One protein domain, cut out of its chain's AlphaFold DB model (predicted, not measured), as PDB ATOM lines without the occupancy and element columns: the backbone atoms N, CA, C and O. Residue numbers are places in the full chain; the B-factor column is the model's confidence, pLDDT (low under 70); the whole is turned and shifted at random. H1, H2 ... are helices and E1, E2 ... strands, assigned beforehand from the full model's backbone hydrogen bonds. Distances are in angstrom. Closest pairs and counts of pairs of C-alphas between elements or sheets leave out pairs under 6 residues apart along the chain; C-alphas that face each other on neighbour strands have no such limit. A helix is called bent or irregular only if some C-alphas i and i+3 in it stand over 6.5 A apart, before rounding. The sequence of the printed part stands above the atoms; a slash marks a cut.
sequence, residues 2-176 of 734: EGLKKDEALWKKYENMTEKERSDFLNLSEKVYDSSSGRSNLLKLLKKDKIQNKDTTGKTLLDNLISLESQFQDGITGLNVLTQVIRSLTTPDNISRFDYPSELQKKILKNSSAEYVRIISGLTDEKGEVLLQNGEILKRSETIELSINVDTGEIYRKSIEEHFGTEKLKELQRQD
ATOM      1  N   GLU A   2     237.952 229.815 204.133       75.38
ATOM      2  CA  GLU A   2     238.788 229.451 205.302       75.38
ATOM      3  C   GLU A   2     238.073 228.588 206.354       75.38
ATOM      4  O   GLU A   2     238.650 227.643 206.873       75.38
ATOM      5  N   GLY A   3     236.791 228.857 206.625       70.19
ATOM      6  CA  GLY A   3     235.997 228.048 207.560       70.19
ATOM      7  C   GLY A   3     235.759 226.600 207.111       70.19
ATOM      8  O   GLY A   3     235.607 225.740 207.968       70.19
ATOM      9  N   LEU A   4     235.762 226.318 205.800       80.75
ATOM     10  CA  LEU A   4     235.666 224.947 205.275       80.75
ATOM     11  C   LEU A   4     236.991 224.201 205.469       80.75
ATOM     12  O   LEU A   4     236.992 223.054 205.885       80.75
ATOM     13  N   LYS A   5     238.119 224.879 205.221       83.06
ATOM     14  CA  LYS A   5     239.469 224.299 205.319       83.06
ATOM     15  C   LYS A   5     239.924 224.011 206.757       83.06
ATOM     16  O   LYS A   5     240.867 223.255 206.944       83.06
ATOM     17  N   LYS A   6     239.273 224.607 207.764       83.19
ATOM     18  CA  LYS A   6     239.550 224.362 209.193       83.19
ATOM     19  C   LYS A   6     239.025 223.010 209.702       83.19
ATOM     20  O   LYS A   6     239.445 222.584 210.771       83.19
ATOM     21  N   ASP A   7     238.117 222.357 208.976       84.88
ATOM     22  CA  ASP A   7     237.550 221.047 209.323       84.88
ATOM     23  C   ASP A   7     237.758 220.100 208.129       84.88
ATOM     24  O   ASP A   7     237.088 220.219 207.104       84.88
ATOM     25  N   GLU A   8     238.717 219.174 208.243       87.38
ATOM     26  CA  GLU A   8     239.110 218.274 207.146       87.38
ATOM     27  C   GLU A   8     237.930 217.431 206.627       87.38
ATOM     28  O   GLU A   8     237.800 217.199 205.422       87.38
ATOM     29  N   ALA A   9     237.030 217.009 207.521       85.00
ATOM     30  CA  ALA A   9     235.851 216.235 207.146       85.00
ATOM     31  C   ALA A   9     234.848 217.089 206.359       85.00
ATOM     32  O   ALA A   9     234.241 216.615 205.400       85.00
ATOM     33  N   LEU A  10     234.690 218.356 206.743       87.31
ATOM     34  CA  LEU A  10     233.839 219.304 206.031       87.31
ATOM     35  C   LEU A  10     234.411 219.658 204.650       87.31
ATOM     36  O   LEU A  10     233.658 219.745 203.679       87.31
ATOM     37  N   TRP A  11     235.734 219.820 204.559       89.62
ATOM     38  CA  TRP A  11     236.438 220.091 203.308       89.62
ATOM     39  C   TRP A  11     236.257 218.960 202.290       89.62
ATOM     40  O   TRP A  11     235.823 219.226 201.172       89.62
ATOM     41  N   LYS A  12     236.461 217.697 202.694       89.75
ATOM     42  CA  LYS A  12     236.232 216.530 201.817       89.75
ATOM     43  C   LYS A  12     234.803 216.473 201.272       89.75
ATOM     44  O   LYS A  12     234.599 216.182 200.099       89.75
ATOM     45  N   LYS A  13     233.800 216.785 202.102       90.38
ATOM     46  CA  LYS A  13     232.391 216.816 201.667       90.38
ATOM     47  C   LYS A  13     232.129 217.899 200.624       90.38
ATOM     48  O   LYS A  13     231.392 217.659 199.676       90.38
ATOM     49  N   TYR A  14     232.745 219.068 200.785       91.88
ATOM     50  CA  TYR A  14     232.683 220.136 199.792       91.88
ATOM     51  C   TYR A  14     233.404 219.758 198.485       91.88
ATOM     52  O   TYR A  14     232.893 220.031 197.403       91.88
ATOM     53  N   GLU A  15     234.561 219.094 198.550       91.44
ATOM     54  CA  GLU A  15     235.288 218.638 197.353       91.44
ATOM     55  C   GLU A  15     234.532 217.568 196.558       91.44
ATOM     56  O   GLU A  15     234.629 217.545 195.333       91.44
ATOM     57  N   ASN A  16     233.728 216.740 197.226       90.88
ATOM     58  CA  ASN A  16     232.903 215.716 196.578       90.88
ATOM     59  C   ASN A  16     231.685 216.279 195.818       90.88
ATOM     60  O   ASN A  16     231.016 215.531 195.106       90.88
ATOM     61  N   MET A  17     231.380 217.571 195.959       92.62
ATOM     62  CA  MET A  17     230.353 218.242 195.162       92.62
ATOM     63  C   MET A  17     230.835 218.494 193.728       92.62
ATOM     64  O   MET A  17     232.019 218.742 193.482       92.62
ATOM     65  N   THR A  18     229.902 218.510 192.779       93.25
ATOM     66  CA  THR A  18     230.143 218.988 191.412       93.25
ATOM     67  C   THR A  18     230.557 220.463 191.404       93.25
ATOM     68  O   THR A  18     230.304 221.210 192.350       93.25
ATOM     69  N   GLU A  19     231.180 220.925 190.317       91.94
ATOM     70  CA  GLU A  19     231.580 222.336 190.185       91.94
ATOM     71  C   GLU A  19     230.405 223.304 190.349       91.94
ATOM     72  O   GLU A  19     230.530 224.313 191.046       91.94
ATOM     73  N   LYS A  20     229.247 222.954 189.777       91.00
ATOM     74  CA  LYS A  20     228.015 223.730 189.923       91.00
ATOM     75  C   LYS A  20     227.560 223.781 191.381       91.00
ATOM     76  O   LYS A  20     227.375 224.872 191.907       91.00
ATOM     77  N   GLU A  21     227.442 222.634 192.054       92.00
ATOM     78  CA  GLU A  21     227.039 222.574 193.470       92.00
ATOM     79  C   GLU A  21     227.997 223.362 194.374       92.00
ATOM     80  O   GLU A  21     227.558 224.058 195.288       92.00
ATOM     81  N   ARG A  22     229.307 223.306 194.106       93.88
ATOM     82  CA  ARG A  22     230.309 224.084 194.846       93.88
ATOM     83  C   ARG A  22     230.110 225.586 194.688       93.88
ATOM     84  O   ARG A  22     230.201 226.305 195.684       93.88
ATOM     85  N   SER A  23     229.865 226.048 193.463       93.06
ATOM     86  CA  SER A  23     229.587 227.458 193.169       93.06
ATOM     87  C   SER A  23     228.295 227.910 193.846       93.06
ATOM     88  O   SER A  23     228.272 228.910 194.558       93.06
ATOM     89  N   ASP A  24     227.236 227.126 193.683       92.50
ATOM     90  CA  ASP A  24     225.917 227.378 194.250       92.50
ATOM     91  C   ASP A  24     225.946 227.439 195.786       92.50
ATOM     92  O   ASP A  24     225.386 228.352 196.396       92.50
ATOM     93  N   PHE A  25     226.667 226.513 196.424       93.31
ATOM     94  CA  PHE A  25     226.849 226.493 197.874       93.31
ATOM     95  C   PHE A  25     227.605 227.727 198.385       93.31
ATOM     96  O   PHE A  25     227.259 228.264 199.443       93.31
ATOM     97  N   LEU A  26     228.635 228.184 197.663       90.81
ATOM     98  CA  LEU A  26     229.375 229.395 198.029       90.81
ATOM     99  C   LEU A  26     228.515 230.648 197.874       90.81
ATOM    100  O   LEU A  26     228.435 231.423 198.824       90.81
ATOM    101  N   ASN A  27     227.810 230.788 196.751       89.81
ATOM    102  CA  ASN A  27     226.903 231.909 196.508       89.81
ATOM    103  C   ASN A  27     225.827 231.994 197.600       89.81
ATOM    104  O   ASN A  27     225.600 233.054 198.182       89.81
ATOM    105  N   LEU A  28     225.204 230.863 197.946       89.94
ATOM    106  CA  LEU A  28     224.223 230.811 199.029       89.94
ATOM    107  C   LEU A  28     224.851 231.170 200.387       89.94
ATOM    108  O   LEU A  28     224.242 231.885 201.183       89.94
ATOM    109  N   SER A  29     226.075 230.701 200.648       88.00
ATOM    110  CA  SER A  29     226.815 231.003 201.880       88.00
ATOM    111  C   SER A  29     227.162 232.486 202.027       88.00
ATOM    112  O   SER A  29     227.186 232.980 203.154       88.00
ATOM    113  N   GLU A  30     227.439 233.179 200.922       86.38
ATOM    114  CA  GLU A  30     227.670 234.627 200.895       86.38
ATOM    115  C   GLU A  30     226.383 235.401 201.180       86.38
ATOM    116  O   GLU A  30     226.387 236.307 202.007       86.38
ATOM    117  N   LYS A  31     225.253 234.987 200.597       85.25
ATOM    118  CA  LYS A  31     223.957 235.647 200.825       85.25
ATOM    119  C   LYS A  31     223.502 235.602 202.283       85.25
ATOM    120  O   LYS A  31     222.924 236.562 202.778       85.25
ATOM    121  N   VAL A  32     223.790 234.513 202.997       86.19
ATOM    122  CA  VAL A  32     223.453 234.385 204.428       86.19
ATOM    123  C   VAL A  32     224.601 234.787 205.363       86.19
ATOM    124  O   VAL A  32     224.533 234.499 206.564       86.19
ATOM    125  N   TYR A  33     225.659 235.415 204.840       78.75
ATOM    126  CA  TYR A  33     226.873 235.737 205.593       78.75
ATOM    127  C   TYR A  33     226.611 236.708 206.748       78.75
ATOM    128  O   TYR A  33     227.046 236.436 207.866       78.75
ATOM    129  N   ASP A  34     225.859 237.782 206.489       69.88
ATOM    130  CA  ASP A  34     225.560 238.834 207.475       69.88
ATOM    131  C   ASP A  34     224.461 238.435 208.470       69.88
ATOM    132  O   ASP A  34     224.215 239.122 209.464       69.88
ATOM    133  N   SER A  35     223.806 237.293 208.249       73.38
ATOM    134  CA  SER A  35     222.888 236.743 209.240       73.38
ATOM    135  C   SER A  35     223.680 236.182 210.427       73.38
ATOM    136  O   SER A  35     224.665 235.461 210.258       73.38
ATOM    137  N   SER A  36     223.213 236.446 211.649       64.38
ATOM    138  CA  SER A  36     223.910 236.092 212.899       64.38
ATOM    139  C   SER A  36     224.283 234.606 213.046       64.38
ATOM    140  O   SER A  36     225.107 234.257 213.889       64.38
ATOM    141  N   SER A  37     223.695 233.705 212.243       77.12
ATOM    142  CA  SER A  37     224.003 232.268 212.281       77.12
ATOM    143  C   SER A  37     223.829 231.485 210.968       77.12
ATOM    144  O   SER A  37     224.141 230.290 210.950       77.12
ATOM    145  N   GLY A  38     223.376 232.093 209.865       80.31
ATOM    146  CA  GLY A  38     223.015 231.375 208.631       80.31
ATOM    147  C   GLY A  38     224.184 230.616 208.007       80.31
ATOM    148  O   GLY A  38     224.069 229.414 207.754       80.31
ATOM    149  N   ARG A  39     225.355 231.255 207.884       83.56
ATOM    150  CA  ARG A  39     226.577 230.594 207.393       83.56
ATOM    151  C   ARG A  39     226.979 229.400 208.261       83.56
ATOM    152  O   ARG A  39     227.268 228.325 207.743       83.56
ATOM    153  N   SER A  40     226.989 229.567 209.584       86.19
ATOM    154  CA  SER A  40     227.323 228.482 210.521       86.19
ATOM    155  C   SER A  40     226.359 227.300 210.371       86.19
ATOM    156  O   SER A  40     226.774 226.140 210.377       86.19
ATOM    157  N   ASN A  41     225.073 227.582 210.167       89.69
ATOM    158  CA  ASN A  41     224.054 226.558 209.993       89.69
ATOM    159  C   ASN A  41     224.163 225.832 208.638       89.69
ATOM    160  O   ASN A  41     224.070 224.605 208.623       89.69
ATOM    161  N   LEU A  42     224.473 226.518 207.532       89.62
ATOM    162  CA  LEU A  42     224.762 225.858 206.246       89.62
ATOM    163  C   LEU A  42     225.947 224.889 206.342       89.62
ATOM    164  O   LEU A  42     225.864 223.756 205.866       89.62
ATOM    165  N   LEU A  43     227.021 225.286 207.033       88.88
ATOM    166  CA  LEU A  43     228.164 224.401 207.272       88.88
ATOM    167  C   LEU A  43     227.768 223.169 208.105       88.88
ATOM    168  O   LEU A  43     228.237 222.067 207.828       88.88
ATOM    169  N   LYS A  44     226.855 223.309 209.079       89.94
ATOM    170  CA  LYS A  44     226.306 222.160 209.823       89.94
ATOM    171  C   LYS A  44     225.477 221.232 208.932       89.94
ATOM    172  O   LYS A  44     225.545 220.021 209.125       89.94
ATOM    173  N   LEU A  45     224.699 221.765 207.986       91.25
ATOM    174  CA  LEU A  45     223.928 220.946 207.043       91.25
ATOM    175  C   LEU A  45     224.847 220.141 206.123       91.25
ATOM    176  O   LEU A  45     224.609 218.948 205.935       91.25
ATOM    177  N   LEU A  46     225.925 220.759 205.633       91.38
ATOM    178  CA  LEU A  46     226.968 220.060 204.883       91.38
ATOM    179  C   LEU A  46     227.636 218.980 205.740       91.38
ATOM    180  O   LEU A  46     227.735 217.829 205.327       91.38
ATOM    181  N   LYS A  47     228.009 219.310 206.981       89.00
ATOM    182  CA  LYS A  47     228.603 218.347 207.916       89.00
ATOM    183  C   LYS A  47     227.699 217.139 208.183       89.00
ATOM    184  O   LYS A  47     228.220 216.049 208.399       89.00
ATOM    185  N   LYS A  48     226.376 217.319 208.159       87.19
ATOM    186  CA  LYS A  48     225.362 216.268 208.358       87.19
ATOM    187  C   LYS A  48     224.929 215.553 207.062       87.19
ATOM    188  O   LYS A  48     223.927 214.851 207.101       87.19
ATOM    189  N   ASP A  49     225.617 215.768 205.934       88.25
ATOM    190  CA  ASP A  49     225.283 215.194 204.613       88.25
ATOM    191  C   ASP A  49     223.869 215.521 204.110       88.25
ATOM    192  O   ASP A  49     223.313 214.826 203.268       88.25
ATOM    193  N   LYS A  50     223.266 216.613 204.595       89.19
ATOM    194  CA  LYS A  50     221.885 216.961 204.233       89.19
ATOM    195  C   LYS A  50     221.759 217.702 202.904       89.19
ATOM    196  O   LYS A  50     220.678 217.713 202.329       89.19
ATOM    197  N   ILE A  51     222.829 218.350 202.437       92.19
ATOM    198  CA  ILE A  51     222.805 219.265 201.278       92.19
ATOM    199  C   ILE A  51     222.362 218.559 199.986       92.19
ATOM    200  O   ILE A  51     221.682 219.163 199.163       92.19
ATOM    201  N   GLN A  52     222.679 217.271 199.846       89.94
ATOM    202  CA  GLN A  52     222.343 216.466 198.667       89.94
ATOM    203  C   GLN A  52     221.053 215.644 198.827       89.94
ATOM    204  O   GLN A  52     220.673 214.925 197.903       89.94
ATOM    205  N   ASN A  53     220.349 215.753 199.964       92.75
ATOM    206  CA  ASN A  53     219.049 215.100 200.146       92.75
ATOM    207  C   ASN A  53     218.081 215.581 199.069       92.75
ATOM    208  O   ASN A  53     218.037 216.776 198.788       92.75
ATOM    209  N   LYS A  54     217.295 214.670 198.498       94.94
ATOM    210  CA  LYS A  54     216.346 214.997 197.431       94.94
ATOM    211  C   LYS A  54     214.925 215.133 197.958       94.94
ATOM    212  O   LYS A  54     214.549 214.471 198.926       94.94
ATOM    213  N   ASP A  55     214.164 216.017 197.331       94.94
ATOM    214  CA  ASP A  55     212.721 216.113 197.502       94.94
ATOM    215  C   ASP A  55     211.990 215.089 196.615       94.94
ATOM    216  O   ASP A  55     212.605 214.307 195.882       94.94
ATOM    217  N   THR A  56     210.660 215.098 196.670       92.12
ATOM    218  CA  THR A  56     209.802 214.189 195.887       92.12
ATOM    219  C   THR A  56     209.852 214.423 194.374       92.12
ATOM    220  O   THR A  56     209.441 213.552 193.610       92.12
ATOM    221  N   THR A  57     210.399 215.555 193.923       92.44
ATOM    222  CA  THR A  57     210.614 215.892 192.505       92.44
ATOM    223  C   THR A  57     212.031 215.564 192.021       92.44
ATOM    224  O   THR A  57     212.330 215.691 190.835       92.44
ATOM    225  N   GLY A  58     212.909 215.123 192.927       93.31
ATOM    226  CA  GLY A  58     214.301 214.787 192.646       93.31
ATOM    227  C   GLY A  58     215.287 215.954 192.775       93.31
ATOM    228  O   GLY A  58     216.483 215.728 192.555       93.31
ATOM    229  N   LYS A  59     214.837 217.158 193.157       94.88
ATOM    230  CA  LYS A  59     215.713 218.318 193.408       94.88
ATOM    231  C   LYS A  59     216.400 218.190 194.761       94.88
ATOM    232  O   LYS A  59     215.795 217.727 195.729       94.88
ATOM    233  N   THR A  60     217.659 218.606 194.844       95.62
ATOM    234  CA  THR A  60     218.419 218.548 196.099       95.62
ATOM    235  C   THR A  60     217.959 219.615 197.098       95.62
ATOM    236  O   THR A  60     217.249 220.565 196.752       95.62
ATOM    237  N   LEU A  61     218.375 219.493 198.361       95.69
ATOM    238  CA  LEU A  61     218.177 220.538 199.363       95.69
ATOM    239  C   LEU A  61     218.854 221.843 198.921       95.69
ATOM    240  O   LEU A  61     218.278 222.911 199.114       95.69
ATOM    241  N   LEU A  62     220.038 221.759 198.304       94.94
ATOM    242  CA  LEU A  62     220.729 222.919 197.742       94.94
ATOM    243  C   LEU A  62     219.890 223.607 196.657       94.94
ATOM    244  O   LEU A  62     219.668 224.813 196.746       94.94
ATOM    245  N   ASP A  63     219.362 222.842 195.696       94.69
ATOM    246  CA  ASP A  63     218.519 223.376 194.615       94.69
ATOM    247  C   ASP A  63     217.271 224.086 195.163       94.69
ATOM    248  O   ASP A  63     216.885 225.155 194.682       94.69
ATOM    249  N   ASN A  64     216.645 223.502 196.188       95.75
ATOM    250  CA  ASN A  64     215.459 224.068 196.824       95.75
ATOM    251  C   ASN A  64     215.768 225.351 197.605       95.75
ATOM    252  O   ASN A  64     215.000 226.305 197.522       95.75
ATOM    253  N   LEU A  65     216.895 225.418 198.320       94.00
ATOM    254  CA  LEU A  65     217.306 226.634 199.035       94.00
ATOM    255  C   LEU A  65     217.625 227.789 198.077       94.00
ATOM    256  O   LEU A  65     217.295 228.932 198.378       94.00
ATOM    257  N   ILE A  66     218.225 227.493 196.923       91.06
ATOM    258  CA  ILE A  66     218.490 228.490 195.873       91.06
ATOM    259  C   ILE A  66     217.182 228.975 195.254       91.06
ATOM    260  O   ILE A  66     216.989 230.174 195.080       91.06
ATOM    261  N   SER A  67     216.269 228.046 194.958       90.06
ATOM    262  CA  SER A  67     214.956 228.388 194.403       90.06
ATOM    263  C   SER A  67     214.178 229.295 195.361       90.06
ATOM    264  O   SER A  67     213.697 230.345 194.942       90.06
ATOM    265  N   LEU A  68     214.138 228.939 196.652       90.25
ATOM    266  CA  LEU A  68     213.502 229.732 197.706       90.25
ATOM    267  C   LEU A  68     214.104 231.136 197.814       90.25
ATOM    268  O   LEU A  68     213.378 232.107 197.986       90.25
ATOM    269  N   GLU A  69     215.427 231.252 197.718       87.62
ATOM    270  CA  GLU A  69     216.103 232.546 197.762       87.62
ATOM    271  C   GLU A  69     215.711 233.437 196.575       87.62
ATOM    272  O   GLU A  69     215.394 234.606 196.770       87.62
ATOM    273  N   SER A  70     215.661 232.876 195.366       84.25
ATOM    274  CA  SER A  70     215.333 233.620 194.141       84.25
ATOM    275  C   SER A  70     213.867 234.063 194.023       84.25
ATOM    276  O   SER A  70     213.534 234.852 193.141       84.25
ATOM    277  N   GLN A  71     212.986 233.547 194.884       84.38
ATOM    278  CA  GLN A  71     211.537 233.737 194.808       84.38
ATOM    279  C   GLN A  71     211.066 235.115 195.297       84.38
ATOM    280  O   GLN A  71     210.003 235.582 194.893       84.38
ATOM    281  N   PHE A  72     211.823 235.772 196.174       77.81
ATOM    282  CA  PHE A  72     211.393 237.018 196.806       77.81
ATOM    283  C   PHE A  72     211.954 238.237 196.068       77.81
ATOM    284  O   PHE A  72     213.165 238.381 195.928       77.81
ATOM    285  N   GLN A  73     211.067 239.145 195.640       63.66
ATOM    286  CA  GLN A  73     211.451 240.429 195.034       63.66
ATOM    287  C   GLN A  73     212.074 241.386 196.071       63.66
ATOM    288  O   GLN A  73     213.005 242.124 195.751       63.66
ATOM    289  N   ASP A  74     211.607 241.319 197.326       61.28
ATOM    290  CA  ASP A  74     212.136 242.082 198.459       61.28
ATOM    291  C   ASP A  74     213.265 241.315 199.167       61.28
ATOM    292  O   ASP A  74     213.032 240.331 199.881       61.28
ATOM    293  N   GLY A  75     214.499 241.809 199.031       63.75
ATOM    294  CA  GLY A  75     215.701 241.139 199.545       63.75
ATOM    295  C   GLY A  75     215.731 240.897 201.063       63.75
ATOM    296  O   GLY A  75     216.396 239.968 201.514       63.75
ATOM    297  N   ILE A  76     214.992 241.673 201.867       63.91
ATOM    298  CA  ILE A  76     214.948 241.508 203.335       63.91
ATOM    299  C   ILE A  76     214.019 240.352 203.737       63.91
ATOM    300  O   ILE A  76     214.396 239.512 204.556       63.91
ATOM    301  N   THR A  77     212.821 240.271 203.148       70.06
ATOM    302  CA  THR A  77     211.840 239.215 203.454       70.06
ATOM    303  C   THR A  77     212.360 237.847 203.014       70.06
ATOM    304  O   THR A  77     212.316 236.892 203.795       70.06
ATOM    305  N   GLY A  78     212.943 237.760 201.812       77.81
ATOM    306  CA  GLY A  78     213.540 236.518 201.314       77.81
ATOM    307  C   GLY A  78     214.711 236.026 202.162       77.81
ATOM    308  O   GLY A  78     214.777 234.843 202.504       77.81
ATOM    309  N   LEU A  79     215.590 236.934 202.596       82.00
ATOM    310  CA  LEU A  79     216.713 236.591 203.470       82.00
ATOM    311  C   LEU A  79     216.246 236.082 204.845       82.00
ATOM    312  O   LEU A  79     216.827 235.131 205.381       82.00
ATOM    313  N   ASN A  80     215.184 236.670 205.405       82.44
ATOM    314  CA  ASN A  80     214.607 236.239 206.679       82.44
ATOM    315  C   ASN A  80     213.998 234.833 206.583       82.44
ATOM    316  O   ASN A  80     214.319 233.975 207.413       82.44
ATOM    317  N   VAL A  81     213.183 234.572 205.556       86.94
ATOM    318  CA  VAL A  81     212.590 233.247 205.296       86.94
ATOM    319  C   VAL A  81     213.690 232.197 205.117       86.94
ATOM    320  O   VAL A  81     213.694 231.176 205.810       86.94
ATOM    321  N   LEU A  82     214.676 232.480 204.263       89.31
ATOM    322  CA  LEU A  82     215.805 231.589 203.998       89.31
ATOM    323  C   LEU A  82     216.596 231.264 205.276       89.31
ATOM    324  O   LEU A  82     216.865 230.096 205.575       89.31
ATOM    325  N   THR A  83     216.935 232.284 206.068       88.12
ATOM    326  CA  THR A  83     217.699 232.118 207.314       88.12
ATOM    327  C   THR A  83     216.927 231.285 208.338       88.12
ATOM    328  O   THR A  83     217.513 230.429 209.013       88.12
ATOM    329  N   GLN A  84     215.610 231.482 208.447       88.12
ATOM    330  CA  GLN A  84     214.771 230.682 209.337       88.12
ATOM    331  C   GLN A  84     214.672 229.219 208.901       88.12
ATOM    332  O   GLN A  84     214.829 228.338 209.750       88.12
ATOM    333  N   VAL A  85     214.470 228.948 207.607       92.00
ATOM    334  CA  VAL A  85     214.437 227.578 207.069       92.00
ATOM    335  C   VAL A  85     215.757 226.862 207.359       92.00
ATOM    336  O   VAL A  85     215.756 225.765 207.925       92.00
ATOM    337  N   ILE A  86     216.892 227.507 207.065       92.19
ATOM    338  CA  ILE A  86     218.230 226.963 207.344       92.19
ATOM    339  C   ILE A  86     218.400 226.669 208.843       92.19
ATOM    340  O   ILE A  86     218.901 225.601 209.212       92.19
ATOM    341  N   ARG A  87     217.952 227.573 209.723       90.25
ATOM    342  CA  ARG A  87     217.980 227.358 211.177       90.25
ATOM    343  C   ARG A  87     217.163 226.121 211.568       90.25
ATOM    344  O   ARG A  87     217.719 225.214 212.191       90.25
ATOM    345  N   SER A  88     215.903 226.034 211.144       91.00
ATOM    346  CA  SER A  88     214.996 224.914 211.448       91.00
ATOM    347  C   SER A  88     215.549 223.559 210.991       91.00
ATOM    348  O   SER A  88     215.465 222.575 211.725       91.00
ATOM    349  N   LEU A  89     216.205 223.507 209.827       92.50
ATOM    350  CA  LEU A  89     216.847 222.295 209.302       92.50
ATOM    351  C   LEU A  89     218.015 221.794 210.167       92.50
ATOM    352  O   LEU A  89     218.288 220.586 210.214       92.50
ATOM    353  N   THR A  90     218.718 222.707 210.847       90.06
ATOM    354  CA  THR A  90     219.846 222.359 211.727       90.06
ATOM    355  C   THR A  90     219.432 221.976 213.138       90.06
ATOM    356  O   THR A  90     220.107 221.134 213.746       90.06
ATOM    357  N   THR A  91     218.336 222.553 213.631       88.31
ATOM    358  CA  THR A  91     217.825 222.367 214.993       88.31
ATOM    359  C   THR A  91     216.351 221.937 215.007       88.31
ATOM    360  O   THR A  91     215.527 222.620 215.620       88.31
ATOM    361  N   PRO A  92     215.981 220.814 214.360       87.69
ATOM    362  CA  PRO A  92     214.590 220.353 214.338       87.69
ATOM    363  C   PRO A  92     214.057 220.034 215.743       87.69
ATOM    364  O   PRO A  92     212.873 220.207 216.014       87.69
ATOM    365  N   ASP A  93     214.932 219.619 216.661       85.69
ATOM    366  CA  ASP A  93     214.575 219.301 218.048       85.69
ATOM    367  C   ASP A  93     214.190 220.528 218.891       85.69
ATOM    368  O   ASP A  93     213.577 220.369 219.942       85.69
ATOM    369  N   ASN A  94     214.477 221.749 218.417       84.69
ATOM    370  CA  ASN A  94     214.114 222.985 219.119       84.69
ATOM    371  C   ASN A  94     212.631 223.355 218.973       84.69
ATOM    372  O   ASN A  94     212.177 224.309 219.603       84.69
ATOM    373  N   ILE A  95     211.863 222.637 218.148       83.81
ATOM    374  CA  ILE A  95     210.417 222.840 218.065       83.81
ATOM    375  C   ILE A  95     209.810 222.353 219.393       83.81
ATOM    376  O   ILE A  95     209.681 221.157 219.639       83.81
ATOM    377  N   SER A  96     209.457 223.277 220.282       73.44
ATOM    378  CA  SER A  96     208.936 222.961 221.622       73.44
ATOM    379  C   SER A  96     207.418 222.786 221.668       73.44
ATOM    380  O   SER A  96     206.888 222.357 222.688       73.44
ATOM    381  N   ARG A  97     206.708 223.102 220.577       75.50
ATOM    382  CA  ARG A  97     205.256 222.933 220.498       75.50
ATOM    383  C   ARG A  97     204.898 221.445 220.530       75.50
ATOM    384  O   ARG A  97     205.491 220.628 219.820       75.50
ATOM    385  N   PHE A  98     203.943 221.121 221.394       76.69
ATOM    386  CA  PHE A  98     203.401 219.787 221.599       76.69
ATOM    387  C   PHE A  98     202.033 219.741 220.917       76.69
ATOM    388  O   PHE A  98     200.993 219.852 221.549       76.69
ATOM    389  N   ASP A  99     202.036 219.671 219.596       86.56
ATOM    390  CA  ASP A  99     200.853 219.411 218.780       86.56
ATOM    391  C   ASP A  99     201.275 218.514 217.610       86.56
ATOM    392  O   ASP A  99     202.466 218.395 217.292       86.56
ATOM    393  N   TYR A 100     200.315 217.818 217.003       89.44
ATOM    394  CA  TYR A 100     200.631 216.884 215.926       89.44
ATOM    395  C   TYR A 100     201.226 217.561 214.674       89.44
ATOM    396  O   TYR A 100     202.232 217.057 214.167       89.44
ATOM    397  N   PRO A 101     200.730 218.728 214.204       92.69
ATOM    398  CA  PRO A 101     201.371 219.474 213.116       92.69
ATOM    399  C   PRO A 101     202.854 219.793 213.370       92.69
ATOM    400  O   PRO A 101     203.677 219.703 212.456       92.69
ATOM    401  N   SER A 102     203.230 220.112 214.610       90.75
ATOM    402  CA  SER A 102     204.621 220.342 215.020       90.75
ATOM    403  C   SER A 102     205.456 219.066 214.987       90.75
ATOM    404  O   SER A 102     206.621 219.111 214.593       90.75
ATOM    405  N   GLU A 103     204.899 217.914 215.367       88.69
ATOM    406  CA  GLU A 103     205.599 216.627 215.242       88.69
ATOM    407  C   GLU A 103     205.772 216.221 213.767       88.69
ATOM    408  O   GLU A 103     206.855 215.762 213.394       88.69
ATOM    409  N   LEU A 104     204.786 216.493 212.899       91.38
ATOM    410  CA  LEU A 104     204.937 216.355 211.443       91.38
ATOM    411  C   LEU A 104     206.053 217.262 210.911       91.38
ATOM    412  O   LEU A 104     206.910 216.797 210.157       91.38
ATOM    413  N   GLN A 105     206.096 218.524 211.357       94.12
ATOM    414  CA  GLN A 105     207.155 219.470 211.000       94.12
ATOM    415  C   GLN A 105     208.540 218.949 211.424       94.12
ATOM    416  O   GLN A 105     209.489 218.967 210.638       94.12
ATOM    417  N   LYS A 106     208.676 218.428 212.649       92.12
ATOM    418  CA  LYS A 106     209.927 217.805 213.115       92.12
ATOM    419  C   LYS A 106     210.320 216.611 212.248       92.12
ATOM    420  O   LYS A 106     211.491 216.492 211.882       92.12
ATOM    421  N   LYS A 107     209.364 215.731 211.924       89.94
ATOM    422  CA  LYS A 107     209.596 214.510 211.137       89.94
ATOM    423  C   LYS A 107     210.091 214.850 209.732       89.94
ATOM    424  O   LYS A 107     211.122 214.320 209.316       89.94
ATOM    425  N   ILE A 108     209.435 215.788 209.047       92.81
ATOM    426  CA  ILE A 108     209.845 216.206 207.700       92.81
ATOM    427  C   ILE A 108     211.195 216.941 207.714       92.81
ATOM    428  O   ILE A 108     212.058 216.638 206.895       92.81
ATOM    429  N   LEU A 109     211.466 217.803 208.704       93.06
ATOM    430  CA  LEU A 109     212.771 218.466 208.849       93.06
ATOM    431  C   LEU A 109     213.922 217.471 209.069       93.06
ATOM    432  O   LEU A 109     215.043 217.696 208.594       93.06
ATOM    433  N   LYS A 110     213.674 216.383 209.809       89.94
ATOM    434  CA  LYS A 110     214.673 215.342 210.085       89.94
ATOM    435  C   LYS A 110     214.903 214.429 208.887       89.94
ATOM    436  O   LYS A 110     216.057 214.265 208.499       89.94
ATOM    437  N   ASN A 111     213.824 213.895 208.318       89.31
ATOM    438  CA  ASN A 111     213.882 212.762 207.394       89.31
ATOM    439  C   ASN A 111     213.816 213.183 205.922       89.31
ATOM    440  O   ASN A 111     214.386 212.510 205.072       89.31
ATOM    441  N   SER A 112     213.182 214.321 205.631       92.38
ATOM    442  CA  SER A 112     212.902 214.783 204.266       92.38
ATOM    443  C   SER A 112     213.186 216.282 204.140       92.38
ATOM    444  O   SER A 112     212.345 217.071 203.718       92.38
ATOM    445  N   SER A 113     214.391 216.693 204.545       93.69
ATOM    446  CA  SER A 113     214.795 218.105 204.631       93.69
ATOM    447  C   SER A 113     214.542 218.910 203.347       93.69
ATOM    448  O   SER A 113     214.080 220.039 203.440       93.69
ATOM    449  N   ALA A 114     214.817 218.345 202.167       95.69
ATOM    450  CA  ALA A 114     214.574 219.015 200.886       95.69
ATOM    451  C   ALA A 114     213.076 219.204 200.600       95.69
ATOM    452  O   ALA A 114     212.657 220.279 200.185       95.69
ATOM    453  N   GLU A 115     212.262 218.194 200.918       96.38
ATOM    454  CA  GLU A 115     210.805 218.247 200.779       96.38
ATOM    455  C   GLU A 115     210.188 219.339 201.661       96.38
ATOM    456  O   GLU A 115     209.290 220.053 201.225       96.38
ATOM    457  N   TYR A 116     210.709 219.535 202.878       95.88
ATOM    458  CA  TYR A 116     210.280 220.649 203.723       95.88
ATOM    459  C   TYR A 116     210.525 222.005 203.048       95.88
ATOM    460  O   TYR A 116     209.629 222.843 203.025       95.88
ATOM    461  N   VAL A 117     211.711 222.220 202.465       96.12
ATOM    462  CA  VAL A 117     212.020 223.481 201.767       96.12
ATOM    463  C   VAL A 117     211.123 223.665 200.547       96.12
ATOM    464  O   VAL A 117     210.620 224.767 200.339       96.12
ATOM    465  N   ARG A 118     210.854 222.597 199.790       96.06
ATOM    466  CA  ARG A 118     209.923 222.620 198.656       96.06
ATOM    467  C   ARG A 118     208.520 223.062 199.080       96.06
ATOM    468  O   ARG A 118     207.934 223.934 198.444       96.06
ATOM    469  N   ILE A 119     208.008 222.501 200.179       96.19
ATOM    470  CA  ILE A 119     206.705 222.873 200.744       96.19
ATOM    471  C   ILE A 119     206.697 224.341 201.167       96.19
ATOM    472  O   ILE A 119     205.806 225.077 200.763       96.19
ATOM    473  N   ILE A 120     207.698 224.792 201.930       95.25
ATOM    474  CA  ILE A 120     207.776 226.199 202.346       95.25
ATOM    475  C   ILE A 120     207.868 227.137 201.141       95.25
ATOM    476  O   ILE A 120     207.221 228.180 201.156       95.25
ATOM    477  N   SER A 121     208.609 226.763 200.097       93.06
ATOM    478  CA  SER A 121     208.723 227.565 198.871       93.06
ATOM    479  C   SER A 121     207.352 227.776 198.229       93.06
ATOM    480  O   SER A 121     206.944 228.918 198.059       93.06
ATOM    481  N   GLY A 122     206.583 226.702 198.002       93.12
ATOM    482  CA  GLY A 122     205.231 226.824 197.438       93.12
ATOM    483  C   GLY A 122     204.252 227.565 198.355       93.12
ATOM    484  O   GLY A 122     203.503 228.424 197.911       93.12
ATOM    485  N   LEU A 123     204.304 227.339 199.672       93.12
ATOM    486  CA  LEU A 123     203.432 228.065 200.609       93.12
ATOM    487  C   LEU A 123     203.783 229.553 200.731       93.12
ATOM    488  O   LEU A 123     202.931 230.356 201.105       93.12
ATOM    489  N   THR A 124     205.019 229.943 200.428       90.06
ATOM    490  CA  THR A 124     205.457 231.349 200.436       90.06
ATOM    491  C   THR A 124     205.413 231.995 199.054       90.06
ATOM    492  O   THR A 124     205.756 233.170 198.935       90.06
ATOM    493  N   ASP A 125     204.998 231.265 198.014       88.06
ATOM    494  CA  ASP A 125     204.879 231.821 196.668       88.06
ATOM    495  C   ASP A 125     203.596 232.653 196.507       88.06
ATOM    496  O   ASP A 125     202.758 232.750 197.416       88.06
ATOM    497  N   GLU A 126     203.469 233.312 195.353       84.62
ATOM    498  CA  GLU A 126     202.315 234.163 195.041       84.62
ATOM    499  C   GLU A 126     200.992 233.387 195.069       84.62
ATOM    500  O   GLU A 126     199.976 233.926 195.510       84.62
ATOM    501  N   LYS A 127     200.995 232.119 194.639       88.75
ATOM    502  CA  LYS A 127     199.808 231.254 194.645       88.75
ATOM    503  C   LYS A 127     199.527 230.694 196.038       88.75
ATOM    504  O   LYS A 127     198.370 230.462 196.371       88.75
ATOM    505  N   GLY A 128     200.565 230.502 196.849       91.75
ATOM    506  CA  GLY A 128     200.512 229.859 198.151       91.75
ATOM    507  C   GLY A 128     200.125 228.385 198.059       91.75
ATOM    508  O   GLY A 128     199.413 227.914 198.937       91.75
ATOM    509  N   GLU A 129     200.518 227.656 197.012       95.12
ATOM    510  CA  GLU A 129     200.079 226.271 196.787       95.12
ATOM    511  C   GLU A 129     201.256 225.329 196.511       95.12
ATOM    512  O   GLU A 129     202.205 225.666 195.806       95.12
ATOM    513  N   VAL A 130     201.182 224.097 197.021       95.38
ATOM    514  CA  VAL A 130     202.172 223.054 196.729       95.38
ATOM    515  C   VAL A 130     201.522 221.681 196.580       95.38
ATOM    516  O   VAL A 130     200.762 221.235 197.434       95.38
ATOM    517  N   LEU A 131     201.848 220.982 195.489       94.19
ATOM    518  CA  LEU A 131     201.419 219.599 195.268       94.19
ATOM    519  C   LEU A 131     202.226 218.655 196.166       94.19
ATOM    520  O   LEU A 131     203.458 218.632 196.090       94.19
ATOM    521  N   LEU A 132     201.547 217.889 197.010       91.50
ATOM    522  CA  LEU A 132     202.115 216.878 197.894       91.50
ATOM    523  C   LEU A 132     202.316 215.543 197.163       91.50
ATOM    524  O   LEU A 132     201.742 215.284 196.108       91.50
ATOM    525  N   GLN A 133     203.117 214.655 197.757       87.12
ATOM    526  CA  GLN A 133     203.439 213.346 197.174       87.12
ATOM    527  C   GLN A 133     202.210 212.449 196.948       87.12
ATOM    528  O   GLN A 133     202.203 211.628 196.037       87.12
ATOM    529  N   ASN A 134     201.174 212.601 197.774       85.19
ATOM    530  CA  ASN A 134     199.911 211.872 197.657       85.19
ATOM    531  C   ASN A 134     198.973 212.444 196.573       85.19
ATOM    532  O   ASN A 134     197.874 211.926 196.401       85.19
ATOM    533  N   GLY A 135     199.390 213.490 195.851       89.31
ATOM    534  CA  GLY A 135     198.601 214.150 194.809       89.31
ATOM    535  C   GLY A 135     197.669 215.255 195.317       89.31
ATOM    536  O   GLY A 135     196.989 215.882 194.509       89.31
ATOM    537  N   GLU A 136     197.635 215.521 196.623       93.56
ATOM    538  CA  GLU A 136     196.843 216.613 197.198       93.56
ATOM    539  C   GLU A 136     197.552 217.966 197.048       93.56
ATOM    540  O   GLU A 136     198.780 218.040 197.045       93.56
ATOM    541  N   ILE A 137     196.784 219.054 196.963       96.06
ATOM    542  CA  ILE A 137     197.323 220.420 196.966       96.06
ATOM    543  C   ILE A 137     197.220 220.973 198.383       96.06
ATOM    544  O   ILE A 137     196.115 221.167 198.884       96.06
ATOM    545  N   LEU A 138     198.364 221.259 198.999       96.56
ATOM    546  CA  LEU A 138     198.436 221.993 200.257       96.56
ATOM    547  C   LEU A 138     198.431 223.494 199.960       96.56
ATOM    548  O   LEU A 138     199.256 223.967 199.176       96.56
ATOM    549  N   LYS A 139     197.527 224.234 200.601       96.94
ATOM    550  CA  LYS A 139     197.410 225.691 200.458       96.94
ATOM    551  C   LYS A 139     197.944 226.415 201.687       96.94
ATOM    552  O   LYS A 139     197.812 225.908 202.800       96.94
ATOM    553  N   ARG A 140     198.519 227.605 201.491       95.31
ATOM    554  CA  ARG A 140     198.880 228.527 202.572       95.31
ATOM    555  C   ARG A 140     197.615 228.874 203.340       95.31
ATOM    556  O   ARG A 140     196.611 229.231 202.734       95.31
ATOM    557  N   SER A 141     197.708 228.794 204.662       93.50
ATOM    558  CA  SER A 141     196.611 229.169 205.548       93.50
ATOM    559  C   SER A 141     196.099 230.583 205.272       93.50
ATOM    560  O   SER A 141     196.895 231.520 205.153       93.50
ATOM    561  N   GLU A 142     194.775 230.748 205.243       89.69
ATOM    562  CA  GLU A 142     194.129 232.056 205.042       89.69
ATOM    563  C   GLU A 142     194.416 233.030 206.196       89.69
ATOM    564  O   GLU A 142     194.337 234.246 206.035       89.69
ATOM    565  N   THR A 143     194.787 232.502 207.366       87.25
ATOM    566  CA  THR A 143     195.114 233.299 208.558       87.25
ATOM    567  C   THR A 143     196.534 233.863 208.552       87.25
ATOM    568  O   THR A 143     196.893 234.610 209.464       87.25
ATOM    569  N   ILE A 144     197.352 233.513 207.553       85.25
ATOM    570  CA  ILE A 144     198.743 233.949 207.477       85.25
ATOM    571  C   ILE A 144     198.936 235.028 206.418       85.25
ATOM    572  O   ILE A 144     198.763 234.804 205.221       85.25
ATOM    573  N   GLU A 145     199.450 236.165 206.877       79.75
ATOM    574  CA  GLU A 145     199.954 237.238 206.032       79.75
ATOM    575  C   GLU A 145     201.482 237.139 205.887       79.75
ATOM    576  O   GLU A 145     202.219 237.010 206.873       79.75
ATOM    577  N   LEU A 146     201.978 237.197 204.646       79.00
ATOM    578  CA  LEU A 146     203.415 237.236 204.381       79.00
ATOM    579  C   LEU A 146     203.963 238.622 204.746       79.00
ATOM    580  O   LEU A 146     203.786 239.590 204.016       79.00
ATOM    581  N   SER A 147     204.646 238.703 205.886       73.81
ATOM    582  CA  SER A 147     205.320 239.904 206.386       73.81
ATOM    583  C   SER A 147     206.841 239.719 206.487       73.81
ATOM    584  O   SER A 147     207.377 238.620 206.348       73.81
ATOM    585  N   ILE A 148     207.567 240.796 206.801       67.00
ATOM    586  CA  ILE A 148     209.036 240.775 206.955       67.00
ATOM    587  C   ILE A 148     209.492 239.789 208.058       67.00
ATOM    588  O   ILE A 148     210.611 239.280 208.001       67.00
ATOM    589  N   ASN A 149     208.630 239.470 209.034       70.19
ATOM    590  CA  ASN A 149     208.927 238.606 210.187       70.19
ATOM    591  C   ASN A 149     208.249 237.222 210.124       70.19
ATOM    592  O   ASN A 149     207.987 236.620 211.164       70.19
ATOM    593  N   VAL A 150     207.956 236.713 208.926       74.69
ATOM    594  CA  VAL A 150     207.292 235.413 208.716       74.69
ATOM    595  C   VAL A 150     207.936 234.274 209.515       74.69
ATOM    596  O   VAL A 150     209.131 234.024 209.374       74.69
ATOM    597  N   ASP A 151     207.137 233.548 210.307       87.44
ATOM    598  CA  ASP A 151     207.514 232.269 210.924       87.44
ATOM    599  C   ASP A 151     207.179 231.120 209.960       87.44
ATOM    600  O   ASP A 151     206.034 230.690 209.807       87.44
ATOM    601  N   THR A 152     208.209 230.595 209.304       89.12
ATOM    602  CA  THR A 152     208.072 229.483 208.341       89.12
ATOM    603  C   THR A 152     207.534 228.194 208.971       89.12
ATOM    604  O   THR A 152     206.904 227.376 208.294       89.12
ATOM    605  N   GLY A 153     207.734 227.995 210.274       90.56
ATOM    606  CA  GLY A 153     207.143 226.880 210.999       90.56
ATOM    607  C   GLY A 153     205.660 227.079 211.277       90.56
ATOM    608  O   GLY A 153     204.901 226.113 211.252       90.56
ATOM    609  N   GLU A 154     205.229 228.312 211.518       90.94
ATOM    610  CA  GLU A 154     203.810 228.653 211.604       90.94
ATOM    611  C   GLU A 154     203.091 228.488 210.267       90.94
ATOM    612  O   GLU A 154     202.045 227.839 210.255       90.94
ATOM    613  N   ILE A 155     203.699 228.930 209.157       93.06
ATOM    614  CA  ILE A 155     203.191 228.679 207.795       93.06
ATOM    615  C   ILE A 155     202.880 227.208 207.588       93.06
ATOM    616  O   ILE A 155     201.751 226.856 207.242       93.06
ATOM    617  N   TYR A 156     203.866 226.348 207.831       94.44
ATOM    618  CA  TYR A 156     203.689 224.913 207.667       94.44
ATOM    619  C   TYR A 156     202.553 224.385 208.549       94.44
ATOM    620  O   TYR A 156     201.638 223.735 208.055       94.44
ATOM    621  N   ARG A 157     202.582 224.681 209.855       93.00
ATOM    622  CA  ARG A 157     201.637 224.091 210.813       93.00
ATOM    623  C   ARG A 157     200.201 224.546 210.577       93.00
ATOM    624  O   ARG A 157     199.325 223.694 210.557       93.00
ATOM    625  N   LYS A 158     199.961 225.837 210.335       93.31
ATOM    626  CA  LYS A 158     198.615 226.364 210.063       93.31
ATOM    627  C   LYS A 158     198.041 225.843 208.750       93.31
ATOM    628  O   LYS A 158     196.878 225.468 208.704       93.31
ATOM    629  N   SER A 159     198.874 225.742 207.716       95.44
ATOM    630  CA  SER A 159     198.467 225.158 206.431       95.44
ATOM    631  C   SER A 159     198.088 223.679 206.587       95.44
ATOM    632  O   SER A 159     197.075 223.236 206.059       95.44
ATOM    633  N   ILE A 160     198.857 222.916 207.374       94.75
ATOM    634  CA  ILE A 160     198.551 221.516 207.721       94.75
ATOM    635  C   ILE A 160     197.272 221.408 208.569       94.75
ATOM    636  O   ILE A 160     196.475 220.495 208.351       94.75
ATOM    637  N   GLU A 161     197.063 222.324 209.520       93.19
ATOM    638  CA  GLU A 161     195.847 222.410 210.343       93.19
ATOM    639  C   GLU A 161     194.589 222.612 209.494       93.19
ATOM    640  O   GLU A 161     193.621 221.870 209.662       93.19
ATOM    641  N   GLU A 162     194.609 223.570 208.569       94.88
ATOM    642  CA  GLU A 162     193.472 223.870 207.691       94.88
ATOM    643  C   GLU A 162     193.238 222.784 206.635       94.88
ATOM    644  O   GLU A 162     192.090 222.429 206.375       94.88
ATOM    645  N   HIS A 163     194.308 222.213 206.071       94.44
ATOM    646  CA  HIS A 163     194.215 221.185 205.030       94.44
ATOM    647  C   HIS A 163     193.581 219.887 205.525       94.44
ATOM    648  O   HIS A 163     192.693 219.339 204.876       94.44
ATOM    649  N   PHE A 164     194.033 219.379 206.673       92.12
ATOM    650  CA  PHE A 164     193.526 218.112 207.208       92.12
ATOM    651  C   PHE A 164     192.300 218.297 208.107       92.12
ATOM    652  O   PHE A 164     191.462 217.399 208.205       92.12
ATOM    653  N   GLY A 165     192.183 219.440 208.783       92.06
ATOM    654  CA  GLY A 165     191.179 219.648 209.817       92.06
ATOM    655  C   GLY A 165     191.396 218.773 211.061       92.06
ATOM    656  O   GLY A 165     192.212 217.848 211.108       92.06
ATOM    657  N   THR A 166     190.634 219.068 212.112       88.94
ATOM    658  CA  THR A 166     190.830 218.479 213.447       88.94
ATOM    659  C   THR A 166     190.676 216.957 213.477       88.94
ATOM    660  O   THR A 166     191.482 216.273 214.106       88.94
ATOM    661  N   GLU A 167     189.656 216.407 212.815       92.19
ATOM    662  CA  GLU A 167     189.359 214.969 212.900       92.19
ATOM    663  C   GLU A 167     190.407 214.121 212.177       92.19
ATOM    664  O   GLU A 167     190.890 213.134 212.736       92.19
ATOM    665  N   LYS A 168     190.858 214.546 210.988       92.75
ATOM    666  CA  LYS A 168     191.916 213.824 210.277       92.75
ATOM    667  C   LYS A 168     193.252 213.915 211.009       92.75
ATOM    668  O   LYS A 168     193.980 212.927 211.069       92.75
ATOM    669  N   LEU A 169     193.567 215.062 211.614       91.25
ATOM    670  CA  LEU A 169     194.777 215.201 212.427       91.25
ATOM    671  C   LEU A 169     194.771 214.278 213.649       91.25
ATOM    672  O   LEU A 169     195.806 213.689 213.946       91.25
ATOM    673  N   LYS A 170     193.626 214.093 214.320       90.69
ATOM    674  CA  LYS A 170     193.502 213.109 215.410       90.69
ATOM    675  C   LYS A 170     193.708 211.677 214.919       90.69
ATOM    676  O   LYS A 170     194.405 210.905 215.572       90.69
ATOM    677  N   GLU A 171     193.138 211.316 213.770       93.50
ATOM    678  CA  GLU A 171     193.338 209.991 213.166       93.50
ATOM    679  C   GLU A 171     194.828 209.736 212.883       93.50
ATOM    680  O   GLU A 171     195.376 208.710 213.292       93.50
ATOM    681  N   LEU A 172     195.500 210.705 212.255       92.00
ATOM    682  CA  LEU A 172     196.930 210.630 211.968       92.00
ATOM    683  C   LEU A 172     197.773 210.591 213.252       92.00
ATOM    684  O   LEU A 172     198.727 209.822 213.318       92.00
ATOM    685  N   GLN A 173     197.409 211.358 214.284       93.00
ATOM    686  CA  GLN A 173     198.074 211.335 215.590       93.00
ATOM    687  C   GLN A 173     197.974 209.952 216.245       93.00
ATOM    688  O   GLN A 173     198.973 209.415 216.727       93.00
ATOM    689  N   ARG A 174     196.787 209.336 216.232       94.44
ATOM    690  CA  ARG A 174     196.590 207.969 216.734       94.44
ATOM    691  C   ARG A 174     197.390 206.948 215.938       94.44
ATOM    692  O   ARG A 174     197.913 206.003 216.526       94.44
ATOM    693  N   GLN A 175     197.498 207.127 214.623       94.31
ATOM    694  CA  GLN A 175     198.332 206.262 213.797       94.31
ATOM    695  C   GLN A 175     199.820 206.412 214.146       94.31
ATOM    696  O   GLN A 175     200.480 205.403 214.370       94.31
ATOM    697  N   ASP A 176     200.323 207.638 214.307       91.69
ATOM    698  CA  ASP A 176     201.703 207.904 214.747       91.69
ATOM    699  C   ASP A 176     202.005 207.293 216.125       91.69
ATOM    700  O   ASP A 176     203.080 206.735 216.332       91.69
TER     701      ASP A 176
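This is residues 2 to 176 of the 734 residues of an uncharacterized protein of bacterium ADurb.Bin363 (UniProt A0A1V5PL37). What does the model look like? It is a helical body drawn out along one long axis, with the three-helix bundle H5, H6 and H8 in the middle and the short helices H1 and H2 at one end, beyond the helical hairpin H3 and H4. Toward the other end lie H7, the bent helix H9 and a small strand hairpin, E1 and E2, which packs on H8 and arm H9a. What is it made of, and how large is it? The printed part has 175 residues with nine named helices and two named strands, in the order H1 to H8, E1, E2, H9; the class is mostly helix, and the sheet E1 - E2 is antiparallel. It is compact, with a radius of gyration of the C-alphas of 16.3 A and spans of 51 by 36 by 29 A.

How do the strands pair, and what comes near them? E1, residues 129 to 131, and E2, residues 137 to 139, form an antiparallel hairpin at 156 degrees, with N 130 and O 138 within hydrogen-bond range at 2.9 A. The closest C-alphas of E1 and H8, residues 113 to 123, are those of Val 130 and Gly 122, 4.9 A apart. H9, residues 152 to 176, was assigned as one helix by its hydrogen bonds but is bent, with C-alphas 163 and 166 9.5 A apart; Ser 159 of its arm H9a, residues 152 to 163, comes closest to E2, at Lys 139, 6.1 A between C-alphas. How is the bundle arranged? H5, residues 61 to 70, H6, residues 75 to 90, and H8 make an up-and-down bundle, each running against the one before it in the chain. H5 and H8 touch at a shallow tilt of 24 degrees, the same way, with the C-alphas of Leu 61 and Ala 114 closest at 4.2 A. H5 forms a helical hairpin with H6, touching its residues 78 to 82 alone, closest at the C-alphas of Glu 69 and Gly 78, 5.9 A. What follows toward the first residue? H6 touches H4, residues 38 to 47, closest at the C-alphas of Thr 83 and Gly 38, 5.5 A. H4 forms a helical hairpin with H3, residues 19 to 31, at a shallow tilt of 31 degrees, closest at the C-alphas of Arg 39 and Ser 29, 5.5 A. H4 also touches H2, residues 8 to 15, about perpendicular at 88 degrees, closest at the C-alphas of Lys 47 and Leu 10, 5.6 A, and H1, residues 2 to 5, touches H2 only at the corner. What lies toward the last residue? H7, residues 100 to 111, touches H9a at a steep tilt of 57 degrees, closest at the C-alphas of Pro 101 and Arg 157, 5.2 A. It only just touches arm H9b, residues 166 to 176, with 3 pairs of C-alphas within 8 A, closest at Tyr 100 and Gln 173, 6.1 A. Every O i to N i+4 pair is within hydrogen-bond range in H2 to H8, H9a and H9b, and H1 is too short for such a pair.

Where do the elements begin and end? H1 begins at C-alpha 2 at (238.788, 229.451, 205.302), and H9b ends at C-alpha 176 at (201.703, 207.904, 214.747). E1 begins at C-alpha 129 at (200.079, 226.271, 196.787). How long are the longer ones? From first to last C-alpha H6 is 22.8 A, H3 18.7 A, H9a 16.5 A and H7 16.3 A.

How far does it reach? The two C-alphas farthest apart, those of Glu 2 and Glu 167, are 52.1 A apart, and the printed part has no cut. Which links are long, and where is confidence low? The links H4 to H5, residues 48 to 60, and E2 to H9, residues 140 to 151, are long. The mean pLDDT of the printed part is 88.3, with residues 34, 36, 73 to 76 and 148 under 70.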